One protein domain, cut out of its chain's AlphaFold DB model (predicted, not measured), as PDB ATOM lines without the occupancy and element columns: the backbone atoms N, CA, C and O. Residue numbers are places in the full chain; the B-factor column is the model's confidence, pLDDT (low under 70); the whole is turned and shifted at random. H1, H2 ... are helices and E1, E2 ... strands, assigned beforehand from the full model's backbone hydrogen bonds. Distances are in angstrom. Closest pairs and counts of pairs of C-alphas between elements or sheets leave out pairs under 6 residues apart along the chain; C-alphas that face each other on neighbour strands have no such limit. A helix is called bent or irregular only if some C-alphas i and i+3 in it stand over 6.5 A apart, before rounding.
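This is residues 77 to 200 of the 227 residues of the protein "Transcriptional regulator, LuxR family" of Methylorubrum extorquens DSM 13060 (UniProt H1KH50). A strongly twisted sheet of five strands has two helices over one face: H2 runs along its strands and H1 across them. The small hairpin of E3 and E4 follows H1 in the chain and leads to H2, and after E7 a long loop, residues 178 to 193, swings out before H4 comes back to graze the sheet. The printed part has 124 residues, with four named helices and seven named strands in the order E1 E2 H1 E3 E4 H2 E5 E6 H3 E7 H4, of mixed class. The sheet's order is E2 E1 E7 E6 E5, all antiparallel. The whole is compact, with a radius of gyration of the C-alphas of 13.9 A and spans of 37 by 34 by 25 A.

E1, residues 78 to 83, begins at C-alpha 78 (172.549, 171.104, 111.756) and measures 17.1 A. E2 is residues 88 to 91, H1 residues 93 to 102 (14.1 A), E3 residues 103 to 106 and E4 residues 109 to 112. H2, residues 115 to 130, measures 22.6 A and ends at C-alpha 130 (185.613, 158.357, 131.168). E5 is residues 138 to 142, E6 residues 151 to 157 (19.5 A), H3 residues 162 to 165 and E7 residues 169 to 177 (23.4 A). H4, residues 194 to 198, ends at C-alpha 198 (180.030, 180.812, 119.855).

E7 and E6 are inner strands at 159 degrees, with N 174 and O 154 2.8 A apart. E1 and E7 stand at 156 degrees, with N 80 and O 173 at 2.8 A. E1 and E2 form a hairpin, as do E5 and E6, and E2 and E5 are the edge strands of the sheet; N 89 and O 81, and N 140 and O 153, are within hydrogen-bond range, each pair at 2.8 A. H2, at a height over the sheet of 9.1 A, is over E7 and E6, at 4 degrees to E6 on the local plane. H1, on the same face, has a height of 7.6 A, is over E1 and E7, and stands at 76 degrees to E1 on the local plane; it is only just irregular, C-alphas 97 and 100 being 6.7 A apart. H1 and H2 are apart. In the hairpin E3 and E4, N 104 and O 111 are 2.8 A apart; the closest C-alphas of E4 and H2, those of Val 112 and Gln 118, are 5.0 A apart. H4 only grazes the sheet, with residues 194 to 196; H3 is not on it, but only just, with 4 pairs of C-alphas within 10 A. Every O i to N i+4 pair is within hydrogen-bond range in H2 and H4, and 4 of 6 in H1; H3 is too short for one.

The C-alphas farthest apart, those of Pro 146 and Asp 164, are 41.2 A apart. The printed part has no cut. The link from E7 to H4 is long, 16 residues. The mean pLDDT of the printed part is 70.8; 39 residues are under 70, among them residues 178 to 200.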
ATOM      1  N   LEU A  77     172.577 175.901 112.112       83.19
ATOM      2  CA  LEU A  77     173.407 174.756 112.484       83.19
ATOM      3  C   LEU A  77     172.595 173.462 112.415       83.19
ATOM      4  O   LEU A  77     171.557 173.334 113.060       83.19
ATOM      5  N   ALA A  78     173.093 172.457 111.694       87.06
ATOM      6  CA  ALA A  78     172.549 171.104 111.756       87.06
ATOM      7  C   ALA A  78     173.100 170.401 113.004       87.06
ATOM      8  O   ALA A  78     174.259 169.983 113.021       87.06
ATOM      9  N   ALA A  79     172.287 170.285 114.057       86.88
ATOM     10  CA  ALA A  79     172.736 169.857 115.374       86.88
ATOM     11  C   ALA A  79     171.900 168.717 115.977       86.88
ATOM     12  O   ALA A  79     170.692 168.588 115.760       86.88
ATOM     13  N   ALA A  80     172.562 167.902 116.795       88.44
ATOM     14  CA  ALA A  80     171.946 166.853 117.591       88.44
ATOM     15  C   ALA A  80     172.575 166.757 118.982       88.44
ATOM     16  O   ALA A  80     173.777 166.930 119.163       88.44
ATOM     17  N   ALA A  81     171.764 166.418 119.979       86.81
ATOM     18  CA  ALA A  81     172.224 166.107 121.324       86.81
ATOM     19  C   ALA A  81     172.407 164.596 121.480       86.81
ATOM     20  O   ALA A  81     171.480 163.821 121.239       86.81
ATOM     21  N   VAL A  82     173.585 164.172 121.941       86.12
ATOM     22  CA  VAL A  82     173.925 162.760 122.149       86.12
ATOM     23  C   VAL A  82     174.078 162.454 123.635       86.12
ATOM     24  O   VAL A  82     174.722 163.181 124.393       86.12
ATOM     25  N   SER A  83     173.477 161.350 124.074       82.81
ATOM     26  CA  SER A  83     173.528 160.887 125.456       82.81
ATOM     27  C   SER A  83     174.917 160.395 125.844       82.81
ATOM     28  O   SER A  83     175.739 160.038 125.002       82.81
ATOM     29  N   ARG A  84     175.165 160.246 127.149       75.50
ATOM     30  CA  ARG A  84     176.393 159.586 127.632       75.50
ATOM     31  C   ARG A  84     176.573 158.163 127.119       75.50
ATOM     32  O   ARG A  84     177.687 157.671 127.147       75.50
ATOM     33  N   ARG A  85     175.515 157.488 126.669       73.44
ATOM     34  CA  ARG A  85     175.624 156.152 126.066       73.44
ATOM     35  C   ARG A  85     175.964 156.198 124.575       73.44
ATOM     36  O   ARG A  85     176.205 155.147 124.002       73.44
ATOM     37  N   GLY A  86     176.006 157.385 123.968       73.75
ATOM     38  CA  GLY A  86     176.203 157.572 122.533       73.75
ATOM     39  C   GLY A  86     174.903 157.573 121.725       73.75
ATOM     40  O   GLY A  86     174.961 157.758 120.519       73.75
ATOM     41  N   SER A  87     173.740 157.390 122.360       82.19
ATOM     42  CA  SER A  87     172.431 157.412 121.689       82.19
ATOM     43  C   SER A  87     171.933 158.827 121.433       82.19
ATOM     44  O   SER A  87     172.144 159.710 122.269       82.19
ATOM     45  N   LEU A  88     171.230 159.039 120.324       83.81
ATOM     46  CA  LEU A  88     170.650 160.338 120.008       83.81
ATOM     47  C   LEU A  88     169.493 160.657 120.978       83.81
ATOM     48  O   LEU A  88     168.643 159.814 121.256       83.81
ATOM     49  N   ILE A  89     169.499 161.856 121.570       83.25
ATOM     50  CA  ILE A  89     168.437 162.339 122.474       83.25
ATOM     51  C   ILE A  89     167.452 163.217 121.703       83.25
ATOM     52  O   ILE A  89     166.243 163.049 121.844       83.25
ATOM     53  N   ALA A  90     167.977 164.160 120.920       84.50
ATOM     54  CA  ALA A  90     167.217 165.106 120.109       84.50
ATOM     55  C   ALA A  90     168.052 165.527 118.891       84.50
ATOM     56  O   ALA A  90     169.281 165.546 118.968       84.50
ATOM     57  N   CYS A  91     167.395 165.858 117.782       88.44
ATOM     58  CA  CYS A  91     168.012 166.397 116.571       88.44
ATOM     59  C   CYS A  91     167.052 167.358 115.871       88.44
ATOM     60  O   CYS A  91     165.843 167.096 115.833       88.44
ATOM     61  N   ASN A  92     167.608 168.427 115.303       89.25
ATOM     62  CA  ASN A  92     166.845 169.420 114.555       89.25
ATOM     63  C   ASN A  92     166.584 168.975 113.105       89.25
ATOM     64  O   ASN A  92     167.057 167.916 112.669       89.25
ATOM     65  N   GLY A  93     165.797 169.756 112.360       84.31
ATOM     66  CA  GLY A  93     165.410 169.447 110.982       84.31
ATOM     67  C   GLY A  93     166.616 169.299 110.054       84.31
ATOM     68  O   GLY A  93     166.747 168.279 109.369       84.31
ATOM     69  N   GLY A  94     167.547 170.254 110.108       82.56
ATOM     70  CA  GLY A  94     168.806 170.224 109.357       82.56
ATOM     71  C   GLY A  94     169.645 168.965 109.601       82.56
ATOM     72  O   GLY A  94     170.086 168.316 108.651       82.56
ATOM     73  N   PHE A  95     169.819 168.547 110.859       84.69
ATOM     74  CA  PHE A  95     170.537 167.308 111.174       84.69
ATOM     75  C   PHE A  95     169.785 166.078 110.665       84.69
ATOM     76  O   PHE A  95     170.385 165.169 110.093       84.69
ATOM     77  N   ARG A  96     168.459 166.047 110.831       85.88
ATOM     78  CA  ARG A  96     167.608 164.931 110.396       85.88
ATOM     79  C   ARG A  96     167.643 164.721 108.883       85.88
ATOM     80  O   ARG A  96     167.647 163.574 108.445       85.88
ATOM     81  N   ALA A  97     167.717 165.796 108.099       83.44
ATOM     82  CA  ALA A  97     167.894 165.717 106.650       83.44
ATOM     83  C   ALA A  97     169.234 165.060 106.268       83.44
ATOM     84  O   ALA A  97     169.304 164.296 105.308       83.44
ATOM     85  N   LEU A  98     170.284 165.304 107.058       79.88
ATOM     86  CA  LEU A  98     171.621 164.752 106.839       79.88
ATOM     87  C   LEU A  98     171.791 163.323 107.379       79.88
ATOM     88  O   LEU A  98     172.641 162.593 106.872       79.88
ATOM     89  N   MET A  99     170.977 162.885 108.347       79.25
ATOM     90  CA  MET A  99     171.066 161.541 108.940       79.25
ATOM     91  C   MET A  99     171.058 160.428 107.880       79.25
ATOM     92  O   MET A  99     171.924 159.558 107.894       79.25
ATOM     93  N   GLN A 100     170.159 160.487 106.894       71.06
ATOM     94  CA  GLN A 100     170.070 159.436 105.867       71.06
ATOM     95  C   GLN A 100     171.377 159.239 105.081       71.06
ATOM     96  O   GLN A 100     171.677 158.121 104.673       71.06
ATOM     97  N   ALA A 101     172.164 160.304 104.908       68.81
ATOM     98  CA  ALA A 101     173.418 160.274 104.161       68.81
ATOM     99  C   ALA A 101     174.667 160.122 105.049       68.81
ATOM    100  O   ALA A 101     175.701 159.641 104.582       68.81
ATOM    101  N   LEU A 102     174.618 160.576 106.305       68.38
ATOM    102  CA  LEU A 102     175.806 160.763 107.148       68.38
ATOM    103  C   LEU A 102     175.784 159.968 108.451       68.38
ATOM    104  O   LEU A 102     176.859 159.611 108.936       68.38
ATOM    105  N   ALA A 103     174.610 159.723 109.038       72.88
ATOM    106  CA  ALA A 103     174.528 159.118 110.360       72.88
ATOM    107  C   ALA A 103     173.182 158.445 110.667       72.88
ATOM    108  O   ALA A 103     172.118 159.033 110.512       72.88
ATOM    109  N   GLN A 104     173.223 157.248 111.238       76.62
ATOM    110  CA  GLN A 104     172.044 156.519 111.697       76.62
ATOM    111  C   GLN A 104     172.038 156.410 113.222       76.62
ATOM    112  O   GLN A 104     173.088 156.270 113.848       76.62
ATOM    113  N   ASP A 105     170.853 156.460 113.831       74.50
ATOM    114  CA  ASP A 105     170.702 156.128 115.249       74.50
ATOM    115  C   ASP A 105     170.557 154.607 115.377       74.50
ATOM    116  O   ASP A 105     169.534 154.029 115.007       74.50
ATOM    117  N   GLY A 106     171.629 153.947 115.812       66.56
ATOM    118  CA  GLY A 106     171.668 152.503 116.008       66.56
ATOM    119  C   GLY A 106     171.367 152.102 117.452       66.56
ATOM    120  O   GLY A 106     171.411 152.911 118.375       66.56
ATOM    121  N   LEU A 107     171.161 150.800 117.682       57.16
ATOM    122  CA  LEU A 107     170.943 150.226 119.024       57.16
ATOM    123  C   LEU A 107     172.055 150.576 120.037       57.16
ATOM    124  O   LEU A 107     171.794 150.663 121.234       57.16
ATOM    125  N   ASN A 108     173.279 150.807 119.548       60.84
ATOM    126  CA  ASN A 108     174.453 151.172 120.347       60.84
ATOM    127  C   ASN A 108     174.849 152.654 120.213       60.84
ATOM    128  O   ASN A 108     175.943 153.039 120.628       60.84
ATOM    129  N   GLY A 109     173.968 153.480 119.649       71.88
ATOM    130  CA  GLY A 109     174.145 154.917 119.499       71.88
ATOM    131  C   GLY A 109     174.415 155.383 118.073       71.88
ATOM    132  O   GLY A 109     174.170 154.651 117.117       71.88
ATOM    133  N   LEU A 110     174.906 156.618 117.943       76.12
ATOM    134  CA  LEU A 110     175.153 157.278 116.665       76.12
ATOM    135  C   LEU A 110     176.181 156.493 115.833       76.12
ATOM    136  O   LEU A 110     177.318 156.256 116.263       76.12
ATOM    137  N   VAL A 111     175.769 156.095 114.633       78.50
ATOM    138  CA  VAL A 111     176.592 155.400 113.643       78.50
ATOM    139  C   VAL A 111     176.796 156.310 112.445       78.50
ATOM    140  O   VAL A 111     175.878 156.513 111.663       78.50
ATOM    141  N   VAL A 112     178.001 156.843 112.292       79.56
ATOM    142  CA  VAL A 112     178.434 157.585 111.107       79.56
ATOM    143  C   VAL A 112     178.743 156.610 109.970       79.56
ATOM    144  O   VAL A 112     179.385 155.584 110.195       79.56
ATOM    145  N   THR A 113     178.312 156.935 108.748       78.06
ATOM    146  CA  THR A 113     178.459 156.068 107.563       78.06
ATOM    147  C   THR A 113     179.926 155.732 107.256       78.06
ATOM    148  O   THR A 113     180.256 154.595 106.929       78.06
ATOM    149  N   HIS A 114     180.829 156.706 107.404       78.62
ATOM    150  CA  HIS A 114     182.247 156.530 107.100       78.62
ATOM    151  C   HIS A 114     182.999 155.849 108.254       78.62
ATOM    152  O   HIS A 114     183.091 156.394 109.356       78.62
ATOM    153  N   GLN A 115     183.606 154.686 107.996       78.62
ATOM    154  CA  GLN A 115     184.173 153.820 109.039       78.62
ATOM    155  C   GLN A 115     185.281 154.485 109.874       78.62
ATOM    156  O   GLN A 115     185.297 154.347 111.099       78.62
ATOM    157  N   SER A 116     186.199 155.232 109.250       79.00
ATOM    158  CA  SER A 116     187.270 155.908 110.000       79.00
ATOM    159  C   SER A 116     186.740 157.058 110.860       79.00
ATOM    160  O   SER A 116     187.203 157.247 111.985       79.00
ATOM    161  N   ALA A 117     185.724 157.779 110.371       80.06
ATOM    162  CA  ALA A 117     185.075 158.850 111.116       80.06
ATOM    163  C   ALA A 117     184.289 158.260 112.291       80.06
ATOM    164  O   ALA A 117     184.386 158.756 113.410       80.06
ATOM    165  N   GLN A 118     183.609 157.129 112.078       83.56
ATOM    166  CA  GLN A 118     182.907 156.407 113.132       83.56
ATOM    167  C   GLN A 118     183.844 155.960 114.257       83.56
ATOM    168  O   GLN A 118     183.516 156.132 115.432       83.56
ATOM    169  N   ALA A 119     185.030 155.438 113.931       83.56
ATOM    170  CA  ALA A 119     186.019 155.062 114.939       83.56
ATOM    171  C   ALA A 119     186.474 156.274 115.777       83.56
ATOM    172  O   ALA A 119     186.584 156.178 117.001       83.56
ATOM    173  N   GLN A 120     186.680 157.432 115.140       82.88
ATOM    174  CA  GLN A 120     187.051 158.671 115.828       82.88
ATOM    175  C   GLN A 120     185.921 159.201 116.721       82.88
ATOM    176  O   GLN A 120     186.180 159.562 117.872       82.88
ATOM    177  N   VAL A 121     184.671 159.177 116.242       83.12
ATOM    178  CA  VAL A 121     183.481 159.566 117.017       83.12
ATOM    179  C   VAL A 121     183.334 158.666 118.242       83.12
ATOM    180  O   VAL A 121     183.201 159.159 119.361       83.12
ATOM    181  N   GLN A 122     183.426 157.345 118.069       84.06
ATOM    182  CA  GLN A 122     183.319 156.399 119.179       84.06
ATOM    183  C   GLN A 122     184.450 156.564 120.197       84.06
ATOM    184  O   GLN A 122     184.186 156.564 121.402       84.06
ATOM    185  N   ALA A 123     185.691 156.754 119.739       84.25
ATOM    186  CA  ALA A 123     186.836 156.995 120.612       84.25
ATOM    187  C   ALA A 123     186.707 158.319 121.382       84.25
ATOM    188  O   ALA A 123     187.125 158.406 122.539       84.25
ATOM    189  N   HIS A 124     186.128 159.350 120.763       83.50
ATOM    190  CA  HIS A 124     185.833 160.611 121.432       83.50
ATOM    191  C   HIS A 124     184.729 160.436 122.486       83.50
ATOM    192  O   HIS A 124     184.955 160.718 123.658       83.50
ATOM    193  N   LEU A 125     183.585 159.851 122.118       82.12
ATOM    194  CA  LEU A 125     182.488 159.564 123.051       82.12
ATOM    195  C   LEU A 125     182.917 158.643 124.205       82.12
ATOM    196  O   LEU A 125     182.390 158.748 125.312       82.12
ATOM    197  N   ALA A 126     183.840 157.705 123.974       83.00
ATOM    198  CA  ALA A 126     184.423 156.873 125.029       83.00
ATOM    199  C   ALA A 126     185.284 157.700 125.996       83.00
ATOM    200  O   ALA A 126     185.144 157.554 127.208       83.00
ATOM    201  N   ARG A 127     186.114 158.617 125.484       81.44
ATOM    202  CA  ARG A 127     186.907 159.532 126.319       81.44
ATOM    203  C   ARG A 127     186.031 160.485 127.127       81.44
ATOM    204  O   ARG A 127     186.230 160.573 128.333       81.44
ATOM    205  N   THR A 128     185.016 161.103 126.520       79.38
ATOM    206  CA  THR A 128     184.089 162.012 127.223       79.38
ATOM    207  C   THR A 128     183.281 161.298 128.309       79.38
ATOM    208  O   THR A 128     182.920 161.898 129.317       79.38
ATOM    209  N   ARG A 129     183.015 159.994 128.151       78.00
ATOM    210  CA  ARG A 129     182.413 159.173 129.216       78.00
ATOM    211  C   ARG A 129     183.350 158.963 130.402       78.00
ATOM    212  O   ARG A 129     182.882 159.006 131.536       78.00
ATOM    213  N   SER A 130     184.625 158.688 130.135       78.94
ATOM    214  CA  SER A 130     185.613 158.357 131.168       78.94
ATOM    215  C   SER A 130     186.130 159.593 131.903       78.94
ATOM    216  O   SER A 130     186.290 159.547 133.118       78.94
ATOM    217  N   LEU A 131     186.366 160.692 131.182       77.12
ATOM    218  CA  LEU A 131     186.807 161.971 131.740       77.12
ATOM    219  C   LEU A 131     185.938 163.120 131.194       77.12
ATOM    220  O   LEU A 131     186.337 163.801 130.247       77.12
ATOM    221  N   PRO A 132     184.738 163.339 131.760       69.56
ATOM    222  CA  PRO A 132     183.810 164.355 131.267       69.56
ATOM    223  C   PRO A 132     184.334 165.786 131.432       69.56
ATOM    224  O   PRO A 132     184.079 166.618 130.567       69.56
ATOM    225  N   ASP A 133     185.100 166.064 132.489       69.94
ATOM    226  CA  ASP A 133     185.566 167.424 132.802       69.94
ATOM    227  C   ASP A 133     186.831 167.826 132.022       69.94
ATOM    228  O   ASP A 133     187.165 169.003 131.955       69.94
ATOM    229  N   THR A 134     187.524 166.870 131.391       71.88
ATOM    230  CA  THR A 134     188.705 167.132 130.544       71.88
ATOM    231  C   THR A 134     188.420 166.911 129.058       71.88
ATOM    232  O   THR A 134     189.345 166.874 128.244       71.88
ATOM    233  N   ALA A 135     187.161 166.665 128.692       74.69
ATOM    234  CA  ALA A 135     186.784 166.454 127.307       74.69
ATOM    235  C   ALA A 135     186.903 167.775 126.537       74.69
ATOM    236  O   ALA A 135     186.312 168.783 126.917       74.69
ATOM    237  N   LEU A 136     187.663 167.759 125.442       78.44
ATOM    238  CA  LEU A 136     187.815 168.897 124.535       78.44
ATOM    239  C   LEU A 136     186.952 168.707 123.293       78.44
ATOM    240  O   LEU A 136     186.679 167.579 122.901       78.44
ATOM    241  N   THR A 137     186.573 169.803 122.643       80.50
ATOM    242  CA  THR A 137     185.865 169.739 121.358       80.50
ATOM    243  C   THR A 137     186.699 168.976 120.323       80.50
ATOM    244  O   THR A 137     187.909 169.188 120.227       80.50
ATOM    245  N   ALA A 138     186.067 168.090 119.549       80.69
ATOM    246  CA  ALA A 138     186.724 167.332 118.488       80.69
ATOM    247  C   ALA A 138     186.041 167.567 117.139       80.69
ATOM    248  O   ALA A 138     184.840 167.352 117.016       80.69
ATOM    249  N   SER A 139     186.821 167.946 116.129       82.38
ATOM    250  CA  SER A 139     186.359 168.111 114.747       82.38
ATOM    251  C   SER A 139     186.823 166.925 113.910       82.38
ATOM    252  O   SER A 139     188.023 166.664 113.809       82.38
ATOM    253  N   ILE A 140     185.879 166.191 113.326       81.38
ATOM    254  CA  ILE A 140     186.130 164.970 112.557       81.38
ATOM    255  C   ILE A 140     185.729 165.218 111.100       81.38
ATOM    256  O   ILE A 140     184.543 165.395 110.818       81.38
ATOM    257  N   PRO A 141     186.686 165.235 110.158       80.69
ATOM    258  CA  PRO A 141     186.368 165.379 108.747       80.69
ATOM    259  C   PRO A 141     185.790 164.072 108.194       80.69
ATOM    260  O   PRO A 141     186.310 162.983 108.448       80.69
ATOM    261  N   ILE A 142     184.739 164.190 107.391       80.19
ATOM    262  CA  ILE A 142     184.175 163.108 106.591       80.19
ATOM    263  C   ILE A 142     184.449 163.426 105.116       80.19
ATOM    264  O   ILE A 142     184.031 164.483 104.628       80.19
ATOM    265  N   PRO A 143     185.152 162.537 104.390       76.06
ATOM    266  CA  PRO A 143     185.464 162.766 102.988       76.06
ATOM    267  C   PRO A 143     184.196 162.822 102.126       76.06
ATOM    268  O   PRO A 143     183.115 162.371 102.521       76.06
ATOM    269  N   ALA A 144     184.348 163.411 100.940       77.94
ATOM    270  CA  ALA A 144     183.315 163.393  99.918       77.94
ATOM    271  C   ALA A 144     183.079 161.957  99.428       77.94
ATOM    272  O   ALA A 144     184.019 161.172  99.293       77.94
ATOM    273  N   GLU A 145     181.824 161.638  99.133       71.06
ATOM    274  CA  GLU A 145     181.403 160.366  98.539       71.06
ATOM    275  C   GLU A 145     180.662 160.654  97.221       71.06
ATOM    276  O   GLU A 145     180.238 161.791  96.995       71.06
ATOM    277  N   PRO A 146     180.504 159.677  96.310       63.59
ATOM    278  CA  PRO A 146     179.793 159.899  95.052       63.59
ATOM    279  C   PRO A 146     178.377 160.446  95.302       63.59
ATOM    280  O   PRO A 146     177.540 159.766  95.888       63.59
ATOM    281  N   GLY A 147     178.112 161.687  94.874       68.44
ATOM    282  CA  GLY A 147     176.833 162.375  95.101       68.44
ATOM    283  C   GLY A 147     176.730 163.178  96.408       68.44
ATOM    284  O   GLY A 147     175.668 163.732  96.682       68.44
ATOM    285  N   ARG A 148     177.810 163.284  97.200       70.38
ATOM    286  CA  ARG A 148     177.840 164.062  98.448       70.38
ATOM    287  C   ARG A 148     179.149 164.834  98.634       70.38
ATOM    288  O   ARG A 148     180.235 164.261  98.588       70.38
ATOM    289  N   GLY A 149     179.036 166.130  98.930       73.56
ATOM    290  CA  GLY A 149     180.178 166.975  99.290       73.56
ATOM    291  C   GLY A 149     180.876 166.546 100.594       73.56
ATOM    292  O   GLY A 149     180.328 165.747 101.369       73.56
ATOM    293  N   PRO A 150     182.093 167.060 100.848       80.69
ATOM    294  CA  PRO A 150     182.798 166.823 102.101       80.69
ATOM    295  C   PRO A 150     182.040 167.451 103.277       80.69
ATOM    296  O   PRO A 150     181.375 168.478 103.135       80.69
ATOM    297  N   ALA A 151     182.143 166.834 104.450       81.88
ATOM    298  CA  ALA A 151     181.460 167.290 105.657       81.88
ATOM    299  C   ALA A 151     182.412 167.289 106.853       81.88
ATOM    300  O   ALA A 151     183.377 166.529 106.893       81.88
ATOM    301  N   ILE A 152     182.131 168.121 107.846       83.31
ATOM    302  CA  ILE A 152     182.839 168.134 109.127       83.31
ATOM    303  C   ILE A 152     181.817 167.861 110.223       83.31
ATOM    304  O   ILE A 152     180.733 168.441 110.223       83.31
ATOM    305  N   VAL A 153     182.163 166.958 111.138       85.25
ATOM    306  CA  VAL A 153     181.371 166.652 112.327       85.25
ATOM    307  C   VAL A 153     182.106 167.167 113.552       85.25
ATOM    308  O   VAL A 153     183.158 166.643 113.918       85.25
ATOM    309  N   ASP A 154     181.532 168.172 114.194       83.69
ATOM    310  CA  ASP A 154     182.037 168.745 115.431       83.69
ATOM    311  C   ASP A 154     181.324 168.118 116.631       83.69
ATOM    312  O   ASP A 154     180.098 168.115 116.731       83.69
ATOM    313  N   LEU A 155     182.109 167.578 117.558       84.31
ATOM    314  CA  LEU A 155     181.671 167.023 118.834       84.31
ATOM    315  C   LEU A 155     182.028 168.013 119.937       84.31
ATOM    316  O   LEU A 155     183.193 168.131 120.313       84.31
ATOM    317  N   VAL A 156     181.024 168.707 120.465       84.19
ATOM    318  CA  VAL A 156     181.184 169.693 121.538       84.19
ATOM    319  C   VAL A 156     180.724 169.062 122.855       84.19
ATOM    320  O   VAL A 156     179.533 168.776 123.001       84.19
ATOM    321  N   PRO A 157     181.622 168.793 123.820       81.44
ATOM    322  CA  PRO A 157     181.225 168.247 125.112       81.44
ATOM    323  C   PRO A 157     180.372 169.262 125.879       81.44
ATOM    324  O   PRO A 157     180.639 170.461 125.865       81.44
ATOM    325  N   VAL A 158     179.336 168.777 126.558       78.38
ATOM    326  CA  VAL A 158     178.474 169.619 127.393       78.38
ATOM    327  C   VAL A 158     179.076 169.707 128.793       78.38
ATOM    328  O   VAL A 158     179.036 168.734 129.552       78.38
ATOM    329  N   SER A 159     179.596 170.879 129.153       71.69
ATOM    330  CA  SER A 159     180.135 171.177 130.483       71.69
ATOM    331  C   SER A 159     179.525 172.459 131.071       71.69
ATOM    332  O   SER A 159     178.786 173.186 130.405       71.69
ATOM    333  N   GLY A 160     179.754 172.691 132.368       70.00
ATOM    334  CA  GLY A 160     179.325 173.915 133.058       70.00
ATOM    335  C   GLY A 160     177.821 174.211 132.958       70.00
ATOM    336  O   GLY A 160     176.989 173.318 133.133       70.00
ATOM    337  N   ALA A 161     177.483 175.470 132.664       63.06
ATOM    338  CA  ALA A 161     176.107 175.980 132.602       63.06
ATOM    339  C   ALA A 161     175.241 175.294 131.529       63.06
ATOM    340  O   ALA A 161     174.029 175.157 131.691       63.06
ATOM    341  N   ALA A 162     175.846 174.774 130.457       65.06
ATOM    342  CA  ALA A 162     175.112 174.015 129.451       65.06
ATOM    343  C   ALA A 162     174.532 172.712 130.012       65.06
ATOM    344  O   ALA A 162     173.521 172.222 129.511       65.06
ATOM    345  N   ARG A 163     175.120 172.159 131.080       71.50
ATOM    346  CA  ARG A 163     174.613 170.959 131.754       71.50
ATOM    347  C   ARG A 163     173.271 171.199 132.438       71.50
ATOM    348  O   ARG A 163     172.504 170.249 132.577       71.50
ATOM    349  N   ASP A 164     172.956 172.440 132.803       65.50
ATOM    350  CA  ASP A 164     171.640 172.775 133.345       65.50
ATOM    351  C   ASP A 164     170.569 172.606 132.278       65.50
ATOM    352  O   ASP A 164     169.479 172.129 132.588       65.50
ATOM    353  N   ILE A 165     170.880 172.951 131.023       64.56
ATOM    354  CA  ILE A 165     170.007 172.774 129.855       64.56
ATOM    355  C   ILE A 165     170.002 171.320 129.386       64.56
ATOM    356  O   ILE A 165     168.941 170.761 129.102       64.56
ATOM    357  N   PHE A 166     171.174 170.691 129.410       67.12
ATOM    358  CA  PHE A 166     171.442 169.385 128.835       67.12
ATOM    359  C   PHE A 166     171.953 168.348 129.862       67.12
ATOM    360  O   PHE A 166     173.021 167.755 129.677       67.12
ATOM    361  N   PRO A 167     171.214 168.045 130.945       65.25
ATOM    362  CA  PRO A 167     171.745 167.279 132.082       65.25
ATOM    363  C   PRO A 167     172.186 165.838 131.756       65.25
ATOM    364  O   PRO A 167     172.978 165.230 132.491       65.25
ATOM    365  N   ARG A 168     171.695 165.264 130.648       69.38
ATOM    366  CA  ARG A 168     171.991 163.891 130.198       69.38
ATOM    367  C   ARG A 168     172.743 163.816 128.870       69.38
ATOM    368  O   ARG A 168     173.044 162.706 128.422       69.38
ATOM    369  N   THR A 169     173.071 164.957 128.283       73.56
ATOM    370  CA  THR A 169     173.874 165.026 127.064       73.56
ATOM    371  C   THR A 169     175.344 164.881 127.439       73.56
ATOM    372  O   THR A 169     175.802 165.471 128.415       73.56
ATOM    373  N   ALA A 170     176.072 164.037 126.713       73.38
ATOM    374  CA  ALA A 170     177.530 164.012 126.783       73.38
ATOM    375  C   ALA A 170     178.126 165.053 125.843       73.38
ATOM    376  O   ALA A 170     178.981 165.829 126.255       73.38
ATOM    377  N   CYS A 171     177.643 165.073 124.602       79.81
ATOM    378  CA  CYS A 171     178.125 165.967 123.564       79.81
ATOM    379  C   CYS A 171     176.959 166.463 122.708       79.81
ATOM    380  O   CYS A 171     176.007 165.721 122.447       79.81
ATOM    381  N   LEU A 172     177.071 167.697 122.237       84.25
ATOM    382  CA  LEU A 172     176.370 168.163 121.052       84.25
ATOM    383  C   LEU A 172     177.185 167.754 119.823       84.25
ATOM    384  O   LEU A 172     178.413 167.814 119.832       84.25
ATOM    385  N   VAL A 173     176.493 167.311 118.785       85.44
ATOM    386  CA  VAL A 173     177.055 166.976 117.480       85.44
ATOM    387  C   VAL A 173     176.556 168.017 116.502       85.44
ATOM    388  O   VAL A 173     175.346 168.185 116.375       85.44
ATOM    389  N   VAL A 174     177.465 168.690 115.812       85.25
ATOM    390  CA  VAL A 174     177.143 169.649 114.754       85.25
ATOM    391  C   VAL A 174     177.732 169.136 113.453       85.25
ATOM    392  O   VAL A 174     178.883 168.707 113.419       85.25
ATOM    393  N   ILE A 175     176.938 169.138 112.386       83.94
ATOM    394  CA  ILE A 175     177.391 168.752 111.052       83.94
ATOM    395  C   ILE A 175     177.430 169.996 110.178       83.94
ATOM    396  O   ILE A 175     176.420 170.672 110.002       83.94
ATOM    397  N   THR A 176     178.588 170.248 109.579       82.44
ATOM    398  CA  THR A 176     178.776 171.327 108.611       82.44
ATOM    399  C   THR A 176     179.130 170.718 107.262       82.44
ATOM    400  O   THR A 176     180.162 170.060 107.121       82.44
ATOM    401  N   MET A 177     178.270 170.923 106.263       78.12
ATOM    402  CA  MET A 177     178.579 170.574 104.876       78.12
ATOM    403  C   MET A 177     179.503 171.644 104.300       78.12
ATOM    404  O   MET A 177     179.204 172.835 104.384       78.12
ATOM    405  N   ALA A 178     180.622 171.235 103.711       67.69
ATOM    406  CA  ALA A 178     181.462 172.145 102.951       67.69
ATOM    407  C   ALA A 178     180.868 172.278 101.543       67.69
ATOM    408  O   ALA A 178     181.267 171.571 100.618       67.69
ATOM    409  N   ASP A 179     179.879 173.162 101.393       56.53
ATOM    410  CA  ASP A 179     179.460 173.614 100.067       56.53
ATOM    411  C   ASP A 179     180.591 174.447  99.459       56.53
ATOM    412  O   ASP A 179     181.043 175.435 100.042       56.53
ATOM    413  N   THR A 180     181.019 174.074  98.256       45.56
ATOM    414  CA  THR A 180     182.080 174.749  97.495       45.56
ATOM    415  C   THR A 180     181.768 176.227  97.199       45.56
ATOM    416  O   THR A 180     182.677 176.978  96.858       45.56
ATOM    417  N   GLU A 181     180.512 176.669  97.358       37.50
ATOM    418  CA  GLU A 181     180.041 178.033  97.047       37.50
ATOM    419  C   GLU A 181     179.557 178.859  98.250       37.50
ATOM    420  O   GLU A 181     179.338 180.065  98.122       37.50
ATOM    421  N   ARG A 182     179.409 178.266  99.437       37.66
ATOM    422  CA  ARG A 182     178.904 178.969 100.628       37.66
ATOM    423  C   ARG A 182     179.887 178.850 101.776       37.66
ATOM    424  O   ARG A 182     179.588 178.289 102.821       37.66
ATOM    425  N   LEU A 183     181.050 179.462 101.593       32.88
ATOM    426  CA  LEU A 183     181.808 180.013 102.711       32.88
ATOM    427  C   LEU A 183     181.204 181.387 103.051       32.88
ATOM    428  O   LEU A 183     181.657 182.390 102.490       32.88
ATOM    429  N   PRO A 184     180.213 181.521 103.960       31.09
ATOM    430  CA  PRO A 184     180.144 182.764 104.698       31.09
ATOM    431  C   PRO A 184     181.467 182.872 105.457       31.09
ATOM    432  O   PRO A 184     181.936 181.918 106.077       31.09
ATOM    433  N   LYS A 185     182.098 184.037 105.324       33.91
ATOM    434  CA  LYS A 185     183.336 184.434 105.991       33.91
ATOM    435  C   LYS A 185     183.162 184.363 107.507       33.91
ATOM    436  O   LYS A 185     182.952 185.370 108.169       33.91
ATOM    437  N   ILE A 186     183.282 183.171 108.057       37.31
ATOM    438  CA  ILE A 186     183.648 182.952 109.441       37.31
ATOM    439  C   ILE A 186     184.814 181.992 109.321       37.31
ATOM    440  O   ILE A 186     184.666 180.869 108.846       37.31
ATOM    441  N   ALA A 187     186.011 182.503 109.584       33.88
ATOM    442  CA  ALA A 187     187.255 181.781 109.408       33.88
ATOM    443  C   ALA A 187     187.308 180.575 110.365       33.88
ATOM    444  O   ALA A 187     187.886 180.651 111.440       33.88
ATOM    445  N   PHE A 188     186.720 179.450 109.960       36.47
ATOM    446  CA  PHE A 188     186.834 178.144 110.616       36.47
ATOM    447  C   PHE A 188     188.007 177.344 110.031       36.47
ATOM    448  O   PHE A 188     187.937 176.137 109.817       36.47
ATOM    449  N   ALA A 189     189.117 178.029 109.750       34.44
ATOM    450  CA  ALA A 189     190.358 177.400 109.338       34.44
ATOM    451  C   ALA A 189     191.370 177.485 110.490       34.44
ATOM    452  O   ALA A 189     191.995 178.517 110.709       34.44
ATOM    453  N   ARG A 190     191.576 176.336 111.148       34.19
ATOM    454  CA  ARG A 190     192.758 175.963 111.958       34.19
ATOM    455  C   ARG A 190     192.819 176.318 113.451       34.19
ATOM    456  O   ARG A 190     193.855 176.030 114.044       34.19
ATOM    457  N   SER A 191     191.756 176.780 114.106       30.69
ATOM    458  CA  SER A 191     191.696 176.761 115.579       30.69
ATOM    459  C   SER A 191     190.563 175.856 116.065       30.69
ATOM    460  O   SER A 191     189.379 176.139 115.896       30.69
ATOM    461  N   GLY A 192     190.929 174.710 116.643       37.91
ATOM    462  CA  GLY A 192     189.976 173.878 117.370       37.91
ATOM    463  C   GLY A 192     189.359 174.691 118.509       37.91
ATOM    464  O   GLY A 192     190.091 175.247 119.320       37.91
ATOM    465  N   GLY A 193     188.027 174.777 118.549       38.06
ATOM    466  CA  GLY A 193     187.292 175.375 119.674       38.06
ATOM    467  C   GLY A 193     186.177 176.364 119.322       38.06
ATOM    468  O   GLY A 193     185.357 176.661 120.184       38.06
ATOM    469  N   ALA A 194     186.062 176.837 118.079       40.41
ATOM    470  CA  ALA A 194     185.178 177.969 117.774       40.41
ATOM    471  C   ALA A 194     183.661 177.686 117.905       40.41
ATOM    472  O   ALA A 194     182.910 178.592 118.267       40.41
ATOM    473  N   ALA A 195     183.197 176.443 117.721       41.06
ATOM    474  CA  ALA A 195     181.799 176.087 118.006       41.06
ATOM    475  C   ALA A 195     181.466 176.176 119.510       41.06
ATOM    476  O   ALA A 195     180.340 176.494 119.883       41.06
ATOM    477  N   ALA A 196     182.454 175.950 120.383       39.62
ATOM    478  CA  ALA A 196     182.275 176.025 121.829       39.62
ATOM    479  C   ALA A 196     182.272 177.477 122.346       39.62
ATOM    480  O   ALA A 196     181.547 177.785 123.294       39.62
ATOM    481  N   THR A 197     183.024 178.370 121.690       38.22
ATOM    482  CA  THR A 197     183.074 179.810 122.004       38.22
ATOM    483  C   THR A 197     181.812 180.546 121.548       38.22
ATOM    484  O   THR A 197     181.298 181.382 122.283       38.22
ATOM    485  N   LEU A 198     181.267 180.205 120.373       39.03
ATOM    486  CA  LEU A 198     180.030 180.812 119.855       39.03
ATOM    487  C   LEU A 198     178.784 180.420 120.657       39.03
ATOM    488  O   LEU A 198     177.829 181.188 120.717       39.03
ATOM    489  N   LEU A 199     178.804 179.246 121.287       46.03
ATOM    490  CA  LEU A 199     177.674 178.734 122.056       46.03
ATOM    491  C   LEU A 199     177.780 179.028 123.564       46.03
ATOM    492  O   LEU A 199     176.858 178.715 124.310       46.03
ATOM    493  N   GLY A 200     178.894 179.609 124.033       41.78
ATOM    494  CA  GLY A 200     179.136 179.853 125.463       41.78
ATOM    495  C   GLY A 200     179.114 178.577 126.320       41.78
ATOM    496  O   GLY A 200     178.924 178.649 127.532       41.78
TER     497      GLY A 200